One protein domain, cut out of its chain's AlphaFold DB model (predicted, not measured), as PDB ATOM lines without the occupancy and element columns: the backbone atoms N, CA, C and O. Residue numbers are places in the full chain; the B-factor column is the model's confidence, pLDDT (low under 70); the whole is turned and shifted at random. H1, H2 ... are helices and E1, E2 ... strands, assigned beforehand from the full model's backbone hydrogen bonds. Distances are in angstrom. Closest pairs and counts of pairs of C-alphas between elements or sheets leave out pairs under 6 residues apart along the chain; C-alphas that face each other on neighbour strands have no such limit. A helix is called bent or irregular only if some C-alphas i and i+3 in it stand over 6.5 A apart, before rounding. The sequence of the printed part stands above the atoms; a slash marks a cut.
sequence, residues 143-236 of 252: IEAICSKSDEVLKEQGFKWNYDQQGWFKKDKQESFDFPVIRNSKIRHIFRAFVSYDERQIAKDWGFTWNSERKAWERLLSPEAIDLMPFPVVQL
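AT A GLANCE: This is residues 143 to 236 of the 252 residues of the protein "Exonuclease" of Crocosphaera chwakensis CCY0110 (UniProt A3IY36). Two small lobes stand end to end along the longest axis, each built on a twisted sheet of four short strands, with a short helix, H1, at the first sheet and another, H2, over the second. A third short helix, H3, sits where the lobes meet, over E8 of the second sheet and grazing the first. The printed part has 94 residues, with three named helices and eight named strands in the order E1 H1 E2 E3 E4 E5 H2 E6 E7 H3 E8; the class is mixed, helices and strands. The sheets run E2 - E3 - E1 - E4 and E6 - E7 - E5 - E8, both antiparallel. The whole is compact, with a radius of gyration of the C-alphas of 13.1 A, and spans 39 by 26 by 22 A, only just elongated.

HOW THE PARTS SIT: Start at E1, residues 143 to 145, whose neighbours are E3, residues 167 to 171, and E4, residues 181 to 183. Look for N 143 and O 170, 2.8 A apart, and N 144 and O 182, 2.8 A, both within hydrogen-bond range. E2, residues 160 to 162, forms a hairpin with E3, with N 162 and O 167 at 2.8 A. H1, residues 152 to 156, only grazes this sheet with its residues 154 to 155; its closest C-alpha pair with E3 is Leu 154 and Trp 168, 7.6 A. Farther on, E5, residues 189 to 193, has as neighbours E7, residues 216 to 221, with N 191 and O 219 at 2.9 A, and E8, residues 233 to 235, with N 192 and O 234 at 2.9 A. E6, residues 209 to 211, forms a hairpin with E7, with N 211 and O 216 at 2.8 A. H2, residues 200 to 205, is on this sheet at a height of 8.6 A, only just over E6, on which 3 of its C-alphas fall; the C-alphas of Ala 203 and Trp 217 are its closest pair with E7, 6.8 A. H3, residues 223 to 228, is on the same face as H2 and over E8, along it at 13 degrees on the local plane; its closest C-alphas to E4 are those of Glu 224 and Ile 182, 6.9 A. E1, H1, E2 make a split strand-helix-strand unit, two strands running the same way with another between them, with a right-handed crossover; so do E5, H2, E6 and E7, H3, E8. Every O i to N i+4 pair is within hydrogen-bond range in H1 and H2; H3 has 0 of 2, and 2 of 3 O i to N i+3 pairs. H1, H2 and H3 are apart from each other.

IN THESE COORDINATES: Find C-alpha 143 at (35.687, 27.583, 18.403), where E1 begins. E3 is 13.6 A long, E5 12.7 A and E7 15.0 A, from C-alpha 216 at (31.937, 2.233, 8.545). H3 is 10.1 A long and irregular, with C-alphas 224 and 227 7.3 A apart. E8 ends at C-alpha 235, (35.273, 12.487, 3.182).

THE WHOLE: The C-alphas farthest apart are those of Glu 175 and Glu 213, 40.9 A. The printed part has no cut, and no link is long. The mean pLDDT of the printed part is 91.1, and residues 174 to 175 are under 70.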
ATOM      1  N   ILE A 143      34.617  28.509  18.761       93.31
ATOM      2  CA  ILE A 143      35.687  27.583  18.403       93.31
ATOM      3  C   ILE A 143      35.273  26.151  18.742       93.31
ATOM      4  O   ILE A 143      34.440  25.928  19.624       93.31
ATOM      5  N   GLU A 144      35.845  25.197  18.019       94.31
ATOM      6  CA  GLU A 144      35.689  23.759  18.229       94.31
ATOM      7  C   GLU A 144      37.040  23.167  18.632       94.31
ATOM      8  O   GLU A 144      38.021  23.345  17.909       94.31
ATOM      9  N   ALA A 145      37.100  22.474  19.769       94.50
ATOM     10  CA  ALA A 145      38.281  21.716  20.172       94.50
ATOM     11  C   ALA A 145      38.247  20.313  19.559       94.50
ATOM     12  O   ALA A 145      37.245  19.592  19.658       94.50
ATOM     13  N   ILE A 146      39.353  19.920  18.928       93.56
ATOM     14  CA  ILE A 146      39.491  18.639  18.239       93.56
ATOM     15  C   ILE A 146      40.105  17.624  19.199       93.56
ATOM     16  O   ILE A 146      41.313  17.412  19.239       93.56
ATOM     17  N   CYS A 147      39.241  17.034  20.021       92.88
ATOM     18  CA  CYS A 147      39.608  16.124  21.103       92.88
ATOM     19  C   CYS A 147      38.550  15.030  21.298       92.88
ATOM     20  O   CYS A 147      37.443  15.093  20.750       92.88
ATOM     21  N   SER A 148      38.880  14.040  22.127       91.75
ATOM     22  CA  SER A 148      37.936  12.996  22.533       91.75
ATOM     23  C   SER A 148      36.846  13.530  23.475       91.75
ATOM     24  O   SER A 148      37.005  14.542  24.158       91.75
ATOM     25  N   LYS A 149      35.725  12.817  23.562       88.69
ATOM     26  CA  LYS A 149      34.572  13.144  24.413       88.69
ATOM     27  C   LYS A 149      34.859  13.078  25.919       88.69
ATOM     28  O   LYS A 149      34.119  13.669  26.702       88.69
ATOM     29  N   SER A 150      35.880  12.337  26.333       85.12
ATOM     30  CA  SER A 150      36.181  12.082  27.750       85.12
ATOM     31  C   SER A 150      37.220  13.042  28.329       85.12
ATOM     32  O   SER A 150      37.719  12.809  29.423       85.12
ATOM     33  N   ASP A 151      37.557  14.107  27.606       83.81
ATOM     34  CA  ASP A 151      38.578  15.056  28.026       83.81
ATOM     35  C   ASP A 151      38.027  16.026  29.090       83.81
ATOM     36  O   ASP A 151      37.209  16.907  28.806       83.81
ATOM     37  N   GLU A 152      38.405  15.808  30.350       86.19
ATOM     38  CA  GLU A 152      37.937  16.615  31.484       86.19
ATOM     39  C   GLU A 152      38.559  18.016  31.499       86.19
ATOM     40  O   GLU A 152      37.887  18.963  31.918       86.19
ATOM     41  N   VAL A 153      39.766  18.173  30.941       89.81
ATOM     42  CA  VAL A 153      40.479  19.459  30.848       89.81
ATOM     43  C   VAL A 153      39.641  20.477  30.075       89.81
ATOM     44  O   VAL A 153      39.548  21.643  30.455       89.81
ATOM     45  N   LEU A 154      38.941  20.031  29.029       91.50
ATOM     46  CA  LEU A 154      38.059  20.885  28.233       91.50
ATOM     47  C   LEU A 154      36.924  21.491  29.062       91.50
ATOM     48  O   LEU A 154      36.604  22.669  28.893       91.50
ATOM     49  N   LYS A 155      36.335  20.724  29.986       90.50
ATOM     50  CA  LYS A 155      35.273  21.236  30.865       90.50
ATOM     51  C   LYS A 155      35.814  22.298  31.814       90.50
ATOM     52  O   LYS A 155      35.164  23.325  31.995       90.50
ATOM     53  N   GLU A 156      36.993  22.065  32.388       89.50
ATOM     54  CA  GLU A 156      37.667  23.019  33.280       89.50
ATOM     55  C   GLU A 156      38.012  24.327  32.555       89.50
ATOM     56  O   GLU A 156      37.904  25.407  33.133       89.50
ATOM     57  N   GLN A 157      38.330  24.248  31.260       89.69
ATOM     58  CA  GLN A 157      38.588  25.404  30.394       89.69
ATOM     59  C   GLN A 157      37.318  26.036  29.785       89.69
ATOM     60  O   GLN A 157      37.401  26.962  28.971       89.69
ATOM     61  N   GLY A 158      36.130  25.568  30.186       89.06
ATOM     62  CA  GLY A 158      34.837  26.148  29.818       89.06
ATOM     63  C   GLY A 158      34.254  25.672  28.483       89.06
ATOM     64  O   GLY A 158      33.260  26.240  28.022       89.06
ATOM     65  N   PHE A 159      34.823  24.641  27.852       92.88
ATOM     66  CA  PHE A 159      34.209  24.005  26.687       92.88
ATOM     67  C   PHE A 159      32.997  23.167  27.097       92.88
ATOM     68  O   PHE A 159      32.964  22.511  28.140       92.88
ATOM     69  N   LYS A 160      31.985  23.157  26.230       91.81
ATOM     70  CA  LYS A 160      30.743  22.401  26.411       91.81
ATOM     71  C   LYS A 160      30.601  21.384  25.278       91.81
ATOM     72  O   LYS A 160      30.754  21.727  24.104       91.81
ATOM     73  N   TRP A 161      30.316  20.128  25.628       92.06
ATOM     74  CA  TRP A 161      30.080  19.068  24.646       92.06
ATOM     75  C   TRP A 161      28.733  19.279  23.951       92.06
ATOM     76  O   TRP A 161      27.693  19.381  24.603       92.06
ATOM     77  N   ASN A 162      28.745  19.303  22.622       90.88
ATOM     78  CA  ASN A 162      27.553  19.347  21.789       90.88
ATOM     79  C   ASN A 162      27.268  17.942  21.242       90.88
ATOM     80  O   ASN A 162      28.065  17.385  20.489       90.88
ATOM     81  N   TYR A 163      26.119  17.372  21.607       87.94
ATOM     82  CA  TYR A 163      25.720  16.029  21.175       87.94
ATOM     83  C   TYR A 163      25.235  15.969  19.722       87.94
ATOM     84  O   TYR A 163      25.364  14.921  19.098       87.94
ATOM     85  N   ASP A 164      24.729  17.065  19.163       86.94
ATOM     86  CA  ASP A 164      24.285  17.095  17.766       86.94
ATOM     87  C   ASP A 164      25.491  17.104  16.816       86.94
ATOM     88  O   ASP A 164      25.497  16.429  15.792       86.94
ATOM     89  N   GLN A 165      26.542  17.843  17.182       87.69
ATOM     90  CA  GLN A 165      27.776  17.957  16.397       87.69
ATOM     91  C   GLN A 165      28.877  16.981  16.839       87.69
ATOM     92  O   GLN A 165      29.892  16.877  16.158       87.69
ATOM     93  N   GLN A 166      28.679  16.260  17.950       90.06
ATOM     94  CA  GLN A 166      29.653  15.341  18.556       90.06
ATOM     95  C   GLN A 166      31.045  15.983  18.721       90.06
ATOM     96  O   GLN A 166      32.050  15.418  18.283       90.06
ATOM     97  N   GLY A 167      31.095  17.171  19.333       92.44
ATOM     98  CA  GLY A 167      32.325  17.951  19.507       92.44
ATOM     99  C   GLY A 167      32.283  18.905  20.701       92.44
ATOM    100  O   GLY A 167      31.230  19.115  21.311       92.44
ATOM    101  N   TRP A 168      33.434  19.487  21.031       94.19
ATOM    102  CA  TRP A 168      33.611  20.429  22.138       94.19
ATOM    103  C   TRP A 168      33.624  21.866  21.638       94.19
ATOM    104  O   TRP A 168      34.419  22.192  20.765       94.19
ATOM    105  N   PHE A 169      32.792  22.735  22.213       93.62
ATOM    106  CA  PHE A 169      32.641  24.111  21.736       93.62
ATOM    107  C   PHE A 169      32.724  25.134  22.864       93.62
ATOM    108  O   PHE A 169      32.227  24.903  23.968       93.62
ATOM    109  N   LYS A 170      33.300  26.298  22.560       91.69
ATOM    110  CA  LYS A 170      33.361  27.466  23.448       91.69
ATOM    111  C   LYS A 170      33.355  28.743  22.608       91.69
ATOM    112  O   LYS A 170      33.810  28.731  21.467       91.69
ATOM    113  N   LYS A 171      32.844  29.847  23.156       90.31
ATOM    114  CA  LYS A 171      33.104  31.183  22.605       90.31
ATOM    115  C   LYS A 171      34.471  31.658  23.068       90.31
ATOM    116  O   LYS A 171      34.687  31.804  24.266       90.31
ATOM    117  N   ASP A 172      35.376  31.898  22.134       89.31
ATOM    118  CA  ASP A 172      36.747  32.259  22.468       89.31
ATOM    119  C   ASP A 172      37.423  32.973  21.298       89.31
ATOM    120  O   ASP A 172      37.129  32.695  20.138       89.31
ATOM    121  N   LYS A 173      38.337  33.902  21.583       76.50
ATOM    122  CA  LYS A 173      39.061  34.669  20.558       76.50
ATOM    123  C   LYS A 173      40.279  33.937  19.992       76.50
ATOM    124  O   LYS A 173      40.981  34.547  19.190       76.50
ATOM    125  N   GLN A 174      40.454  32.656  20.328       65.50
ATOM    126  CA  GLN A 174      41.628  31.830  20.029       65.50
ATOM    127  C   GLN A 174      42.761  32.104  21.023       65.50
ATOM    128  O   GLN A 174      43.860  32.503  20.638       65.50
ATOM    129  N   GLU A 175      42.490  31.901  22.313       69.81
ATOM    130  CA  GLU A 175      43.558  31.648  23.281       69.81
ATOM    131  C   GLU A 175      44.448  30.483  22.801       69.81
ATOM    132  O   GLU A 175      44.026  29.620  22.027       69.81
ATOM    133  N   SER A 176      45.718  30.492  23.206       81.12
ATOM    134  CA  SER A 176      46.611  29.365  22.944       81.12
ATOM    135  C   SER A 176      46.182  28.205  23.836       81.12
ATOM    136  O   SER A 176      46.298  28.305  25.054       81.12
ATOM    137  N   PHE A 177      45.696  27.124  23.232       88.12
ATOM    138  CA  PHE A 177      45.338  25.890  23.927       88.12
ATOM    139  C   PHE A 177      46.420  24.828  23.714       88.12
ATOM    140  O   PHE A 177      47.062  24.794  22.665       88.12
ATOM    141  N   ASP A 178      46.574  23.920  24.679       89.50
ATOM    142  CA  ASP A 178      47.488  22.768  24.579       89.50
ATOM    143  C   ASP A 178      46.957  21.655  23.653       89.50
ATOM    144  O   ASP A 178      47.567  20.597  23.503       89.50
ATOM    145  N   PHE A 179      45.808  21.888  23.021       90.19
ATOM    146  CA  PHE A 179      45.145  20.990  22.087       90.19
ATOM    147  C   PHE A 179      44.679  21.752  20.838       90.19
ATOM    148  O   PHE A 179      44.464  22.969  20.882       90.19
ATOM    149  N   PRO A 180      44.502  21.056  19.703       92.50
ATOM    150  CA  PRO A 180      44.087  21.697  18.465       92.50
ATOM    151  C   PRO A 180      42.661  22.253  18.551       92.50
ATOM    152  O   PRO A 180      41.719  21.563  18.952       92.50
ATOM    153  N   VAL A 181      42.496  23.498  18.102       93.69
ATOM    154  CA  VAL A 181      41.199  24.169  17.966       93.69
ATOM    155  C   VAL A 181      41.023  24.713  16.553       93.69
ATOM    156  O   VAL A 181      41.969  25.202  15.937       93.69
ATOM    157  N   ILE A 182      39.793  24.673  16.053       92.88
ATOM    158  CA  ILE A 182      39.401  25.275  14.774       92.88
ATOM    159  C   ILE A 182      38.245  26.252  14.985       92.88
ATOM    160  O   ILE A 182      37.581  26.247  16.025       92.88
ATOM    161  N   ARG A 183      37.971  27.108  13.997       91.06
ATOM    162  CA  ARG A 183      36.758  27.935  14.034       91.06
ATOM    163  C   ARG A 183      35.554  27.052  13.720       91.06
ATOM    164  O   ARG A 183      35.585  26.260  12.783       91.06
ATOM    165  N   ASN A 184      34.474  27.190  14.487       90.25
ATOM    166  CA  ASN A 184      33.265  26.422  14.220       90.25
ATOM    167  C   ASN A 184      32.660  26.857  12.879       90.25
ATOM    168  O   ASN A 184      32.297  28.022  12.693       90.25
ATOM    169  N   SER A 185      32.513  25.902  11.966       84.81
ATOM    170  CA  SER A 185      31.903  26.110  10.660       84.81
ATOM    171  C   SER A 185      30.538  25.434  10.573       84.81
ATOM    172  O   SER A 185      30.316  24.327  11.075       84.81
ATOM    173  N   LYS A 186      29.609  26.100   9.878       83.31
ATOM    174  CA  LYS A 186      28.344  25.480   9.454       83.31
ATOM    175  C   LYS A 186      28.562  24.469   8.325       83.31
ATOM    176  O   LYS A 186      27.725  23.590   8.138       83.31
ATOM    177  N   ILE A 187      29.658  24.590   7.574       88.88
ATOM    178  CA  ILE A 187      30.001  23.657   6.502       88.88
ATOM    179  C   ILE A 187      30.595  22.414   7.145       88.88
ATOM    180  O   ILE A 187      31.676  22.459   7.727       88.88
ATOM    181  N   ARG A 188      29.872  21.302   7.037       91.31
ATOM    182  CA  ARG A 188      30.330  20.001   7.508       91.31
ATOM    183  C   ARG A 188      30.019  18.914   6.488       91.31
ATOM    184  O   ARG A 188      29.039  19.010   5.742       91.31
ATOM    185  N   HIS A 189      30.844  17.876   6.469       93.38
ATOM    186  CA  HIS A 189      30.683  16.704   5.608       93.38
ATOM    187  C   HIS A 189      30.750  15.427   6.429       93.38
ATOM    188  O   HIS A 189      31.236  15.437   7.559       93.38
ATOM    189  N   ILE A 190      30.209  14.337   5.889       93.88
ATOM    190  CA  ILE A 190      30.314  13.028   6.526       93.88
ATOM    191  C   ILE A 190      31.697  12.473   6.201       93.88
ATOM    192  O   ILE A 190      32.101  12.437   5.040       93.88
ATOM    193  N   PHE A 191      32.414  12.035   7.228       95.00
ATOM    194  CA  PHE A 191      33.715  11.398   7.100       95.00
ATOM    195  C   PHE A 191      33.658   9.987   7.643       95.00
ATOM    196  O   PHE A 191      33.066   9.748   8.695       95.00
ATOM    197  N   ARG A 192      34.339   9.078   6.952       96.00
ATOM    198  CA  ARG A 192      34.608   7.722   7.416       96.00
ATOM    199  C   ARG A 192      35.954   7.672   8.129       96.00
ATOM    200  O   ARG A 192      36.951   8.122   7.569       96.00
ATOM    201  N   ALA A 193      35.992   7.049   9.302       96.69
ATOM    202  CA  ALA A 193      37.224   6.714  10.008       96.69
ATOM    203  C   ALA A 193      37.829   5.387   9.525       96.69
ATOM    204  O   ALA A 193      37.117   4.399   9.309       96.69
ATOM    205  N   PHE A 194      39.156   5.353   9.418       94.94
ATOM    206  CA  PHE A 194      39.936   4.137   9.211       94.94
ATOM    207  C   PHE A 194      40.517   3.672  10.541       94.94
ATOM    208  O   PHE A 194      41.643   4.006  10.898       94.94
ATOM    209  N   VAL A 195      39.721   2.893  11.266       93.94
ATOM    210  CA  VAL A 195      40.130   2.229  12.506       93.94
ATOM    211  C   VAL A 195      39.949   0.724  12.370       93.94
ATOM    212  O   VAL A 195      39.025   0.258  11.692       93.94
ATOM    213  N   SER A 196      40.826  -0.045  13.011       91.06
ATOM    214  CA  SER A 196      40.642  -1.490  13.126       91.06
ATOM    215  C   SER A 196      39.460  -1.823  14.051       91.06
ATOM    216  O   SER A 196      38.962  -0.981  14.802       91.06
ATOM    217  N   TYR A 197      38.989  -3.073  14.011       86.44
ATOM    218  CA  TYR A 197      37.928  -3.523  14.918       86.44
ATOM    219  C   TYR A 197      38.345  -3.432  16.396       86.44
ATOM    220  O   TYR A 197      37.518  -3.107  17.255       86.44
ATOM    221  N   ASP A 198      39.619  -3.684  16.687       89.56
ATOM    222  CA  ASP A 198      40.167  -3.634  18.043       89.56
ATOM    223  C   ASP A 198      40.241  -2.191  18.565       89.56
ATOM    224  O   ASP A 198      39.968  -1.936  19.736       89.56
ATOM    225  N   GLU A 199      40.461  -1.225  17.673       90.38
ATOM    226  CA  GLU A 199      40.532   0.210  17.974       90.38
ATOM    227  C   GLU A 199      39.184   0.934  17.846       90.38
ATOM    228  O   GLU A 199      39.113   2.159  17.955       90.38
ATOM    229  N   ARG A 200      38.077   0.204  17.653       92.94
ATOM    230  CA  ARG A 200      36.735   0.792  17.474       92.94
ATOM    231  C   ARG A 200      36.330   1.762  18.589       92.94
ATOM    232  O   ARG A 200      35.536   2.673  18.357       92.94
ATOM    233  N   GLN A 201      36.857   1.564  19.798       93.56
ATOM    234  CA  GLN A 201      36.590   2.440  20.935       93.56
ATOM    235  C   GLN A 201      37.162   3.844  20.707       93.56
ATOM    236  O   GLN A 201      36.492   4.813  21.042       93.56
ATOM    237  N   ILE A 202      38.312   3.967  20.035       93.31
ATOM    238  CA  ILE A 202      38.918   5.259  19.693       93.31
ATOM    239  C   ILE A 202      37.976   6.049  18.778       93.31
ATOM    240  O   ILE A 202      37.695   7.212  19.042       93.31
ATOM    241  N   ALA A 203      37.396   5.416  17.752       94.50
ATOM    242  CA  ALA A 203      36.413   6.081  16.893       94.50
ATOM    243  C   ALA A 203      35.194   6.575  17.695       94.50
ATOM    244  O   ALA A 203      34.772   7.721  17.537       94.50
ATOM    245  N   LYS A 204      34.671   5.747  18.605       93.50
ATOM    246  CA  LYS A 204      33.537   6.106  19.467       93.50
ATOM    247  C   LYS A 204      33.860   7.261  20.422       93.50
ATOM    248  O   LYS A 204      33.041   8.167  20.580       93.50
ATOM    249  N   ASP A 205      35.038   7.248  21.037       93.62
ATOM    250  CA  ASP A 205      35.494   8.302  21.949       93.62
ATOM    251  C   ASP A 205      35.709   9.626  21.211       93.62
ATOM    252  O   ASP A 205      35.486  10.696  21.770       93.62
ATOM    253  N   TRP A 206      36.045   9.558  19.924       94.19
ATOM    254  CA  TRP A 206      36.131  10.699  19.017       94.19
ATOM    255  C   TRP A 206      34.804  11.015  18.313       94.19
ATOM    256  O   TRP A 206      34.786  11.704  17.300       94.19
ATOM    257  N   GLY A 207      33.675  10.532  18.842       92.88
ATOM    258  CA  GLY A 207      32.331  10.918  18.406       92.88
ATOM    259  C   GLY A 207      31.851  10.279  17.099       92.88
ATOM    260  O   GLY A 207      30.812  10.688  16.580       92.88
ATOM    261  N   PHE A 208      32.578   9.308  16.540       95.38
ATOM    262  CA  PHE A 208      32.109   8.552  15.379       95.38
ATOM    263  C   PHE A 208      31.056   7.526  15.798       95.38
ATOM    264  O   PHE A 208      31.114   6.935  16.878       95.38
ATOM    265  N   THR A 209      30.099   7.280  14.906       94.31
ATOM    266  CA  THR A 209      29.024   6.297  15.083       94.31
ATOM    267  C   THR A 209      29.099   5.237  13.990       94.31
ATOM    268  O   THR A 209      29.427   5.537  12.846       94.31
ATOM    269  N   TRP A 210      28.820   3.980  14.334       94.81
ATOM    270  CA  TRP A 210      28.825   2.885  13.367       94.81
ATOM    271  C   TRP A 210      27.618   2.963  12.426       94.81
ATOM    272  O   TRP A 210      26.474   2.842  12.864       94.81
ATOM    273  N   ASN A 211      27.880   3.104  11.130       93.94
ATOM    274  CA  ASN A 211      26.917   2.934  10.054       93.94
ATOM    275  C   ASN A 211      26.925   1.464   9.603       93.94
ATOM    276  O   ASN A 211      27.910   0.978   9.040       93.94
ATOM    277  N   SER A 212      25.831   0.738   9.850       92.25
ATOM    278  CA  SER A 212      25.720  -0.689   9.520       92.25
ATOM    279  C   SER A 212      25.631  -0.977   8.023       92.25
ATOM    280  O   SER A 212      26.074  -2.043   7.597       92.25
ATOM    281  N   GLU A 213      25.077  -0.056   7.233       91.75
ATOM    282  CA  GLU A 213      24.893  -0.226   5.788       91.75
ATOM    283  C   GLU A 213      26.232  -0.120   5.062       91.75
ATOM    284  O   GLU A 213      26.620  -1.019   4.314       91.75
ATOM    285  N   ARG A 214      26.990   0.940   5.361       88.75
ATOM    286  CA  ARG A 214      28.328   1.167   4.795       88.75
ATOM    287  C   ARG A 214      29.436   0.423   5.542       88.75
ATOM    288  O   ARG A 214      30.581   0.426   5.091       88.75
ATOM    289  N   LYS A 215      29.103  -0.225   6.667       91.81
ATOM    290  CA  LYS A 215      30.036  -0.919   7.571       91.81
ATOM    291  C   LYS A 215      31.238  -0.039   7.923       91.81
ATOM    292  O   LYS A 215      32.393  -0.448   7.788       91.81
ATOM    293  N   ALA A 216      30.947   1.190   8.333       93.38
ATOM    294  CA  ALA A 216      31.937   2.233   8.545       93.38
ATOM    295  C   ALA A 216      31.623   3.047   9.800       93.38
ATOM    296  O   ALA A 216      30.467   3.276  10.135       93.38
ATOM    297  N   TRP A 217      32.665   3.512  10.485       96.00
ATOM    298  CA  TRP A 217      32.534   4.528  11.525       96.00
ATOM    299  C   TRP A 217      32.450   5.900  10.867       96.00
ATOM    300  O   TRP A 217      33.366   6.274  10.136       96.00
ATOM    301  N   GLU A 218      31.373   6.638  11.122       95.62
ATOM    302  CA  GLU A 218      31.064   7.902  10.451       95.62
ATOM    303  C   GLU A 218      30.822   9.043  11.442       95.62
ATOM    304  O   GLU A 218      30.265   8.842  12.525       95.62
ATOM    305  N   ARG A 219      31.237  10.257  11.067       94.00
ATOM    306  CA  ARG A 219      30.943  11.496  11.803       94.00
ATOM    307  C   ARG A 219      30.793  12.675  10.849       94.00
ATOM    308  O   ARG A 219      31.501  12.762   9.849       94.00
ATOM    309  N   LEU A 220      29.900  13.601  11.193       93.38
ATOM    310  CA  LEU A 220      29.784  14.893  10.525       93.38
ATOM    311  C   LEU A 220      30.851  15.861  11.070       93.38
ATOM    312  O   LEU A 220      30.801  16.246  12.236       93.38
ATOM    313  N   LEU A 221      31.804  16.270  10.235       92.69
ATOM    314  CA  LEU A 221      32.968  17.069  10.635       92.69
ATOM    315  C   LEU A 221      33.150  18.322   9.788       92.69
ATOM    316  O   LEU A 221      32.774  18.346   8.615       92.69
ATOM    317  N   SER A 222      33.779  19.342  10.378       92.62
ATOM    318  CA  SER A 222      34.386  20.427   9.604       92.62
ATOM    319  C   SER A 222      35.552  19.869   8.773       92.62
ATOM    320  O   SER A 222      36.361  19.121   9.328       92.62
ATOM    321  N   PRO A 223      35.693  20.236   7.485       92.44
ATOM    322  CA  PRO A 223      36.849  19.839   6.676       92.44
ATOM    323  C   PRO A 223      38.194  20.269   7.279       92.44
ATOM    324  O   PRO A 223      39.196  19.590   7.101       92.44
ATOM    325  N   GLU A 224      38.214  21.354   8.056       92.75
ATOM    326  CA  GLU A 224      39.415  21.838   8.752       92.75
ATOM    327  C   GLU A 224      39.887  20.889   9.870       92.75
ATOM    328  O   GLU A 224      41.021  20.985  10.325       92.75
ATOM    329  N   ALA A 225      39.034  19.963  10.324       92.81
ATOM    330  CA  ALA A 225      39.348  19.045  11.417       92.81
ATOM    331  C   ALA A 225      40.092  17.773  10.967       92.81
ATOM    332  O   ALA A 225      40.527  17.007  11.823       92.81
ATOM    333  N   ILE A 226      40.194  17.507   9.659       91.75
ATOM    334  CA  ILE A 226      40.652  16.216   9.109       91.75
ATOM    335  C   ILE A 226      42.064  15.874   9.583       91.75
ATOM    336  O   ILE A 226      42.273  14.812  10.168       91.75
ATOM    337  N   ASP A 227      43.003  16.800   9.388       92.62
ATOM    338  CA  ASP A 227      44.425  16.600   9.698       92.62
ATOM    339  C   ASP A 227      44.719  16.627  11.208       92.62
ATOM    340  O   ASP A 227      45.844  16.388  11.639       92.62
ATOM    341  N   LEU A 228      43.699  16.920  12.017       94.25
ATOM    342  CA  LEU A 228      43.767  17.015  13.473       94.25
ATOM    343  C   LEU A 228      43.203  15.758  14.161       94.25
ATOM    344  O   LEU A 228      43.242  15.657  15.387       94.25
ATOM    345  N   MET A 229      42.662  14.803  13.395       94.19
ATOM    346  CA  MET A 229      42.184  13.524  13.925       94.19
ATOM    347  C   MET A 229      43.363  12.603  14.280       94.19
ATOM    348  O   MET A 229      44.364  12.576  13.565       94.19
ATOM    349  N   PRO A 230      43.248  11.764  15.325       93.94
ATOM    350  CA  PRO A 230      44.323  10.854  15.732       93.94
ATOM    351  C   PRO A 230      44.416   9.602  14.842       93.94
ATOM    352  O   PRO A 230      45.279   8.755  15.055       93.94
ATOM    353  N   PHE A 231      43.503   9.450  13.883       94.25
ATOM    354  CA  PHE A 231      43.461   8.364  12.911       94.25
ATOM    355  C   PHE A 231      43.027   8.911  11.545       94.25
ATOM    356  O   PHE A 231      42.332   9.931  11.488       94.25
ATOM    357  N   PRO A 232      43.380   8.238  10.434       95.50
ATOM    358  CA  PRO A 232      43.001   8.691   9.104       95.50
ATOM    359  C   PRO A 232      41.482   8.715   8.913       95.50
ATOM    360  O   PRO A 232      40.771   7.768   9.274       95.50
ATOM    361  N   VAL A 233      40.986   9.779   8.282       95.88
ATOM    362  CA  VAL A 233      39.581   9.926   7.894       95.88
ATOM    363  C   VAL A 233      39.480  10.339   6.427       95.88
ATOM    364  O   VAL A 233      40.348  11.040   5.917       95.88
ATOM    365  N   VAL A 234      38.422   9.912   5.738       94.62
ATOM    366  CA  VAL A 234      38.154  10.299   4.341       94.62
ATOM    367  C   VAL A 234      36.732  10.811   4.215       94.62
ATOM    368  O   VAL A 234      35.799  10.222   4.766       94.62
ATOM    369  N   GLN A 235      36.576  11.919   3.491       93.88
ATOM    370  CA  GLN A 235      35.273  12.487   3.182       93.88
ATOM    371  C   GLN A 235      34.475  11.511   2.318       93.88
ATOM    372  O   GLN A 235      34.964  11.040   1.292       93.88
ATOM    373  N   LEU A 236      33.239  11.235   2.714       90.75
ATOM    374  CA  LEU A 236      32.281  10.548   1.859       90.75
ATOM    375  C   LEU A 236      31.602  11.583   0.959       90.75
ATOM    376  O   LEU A 236      31.251  12.682   1.406       90.75
TER     377      LEU A 236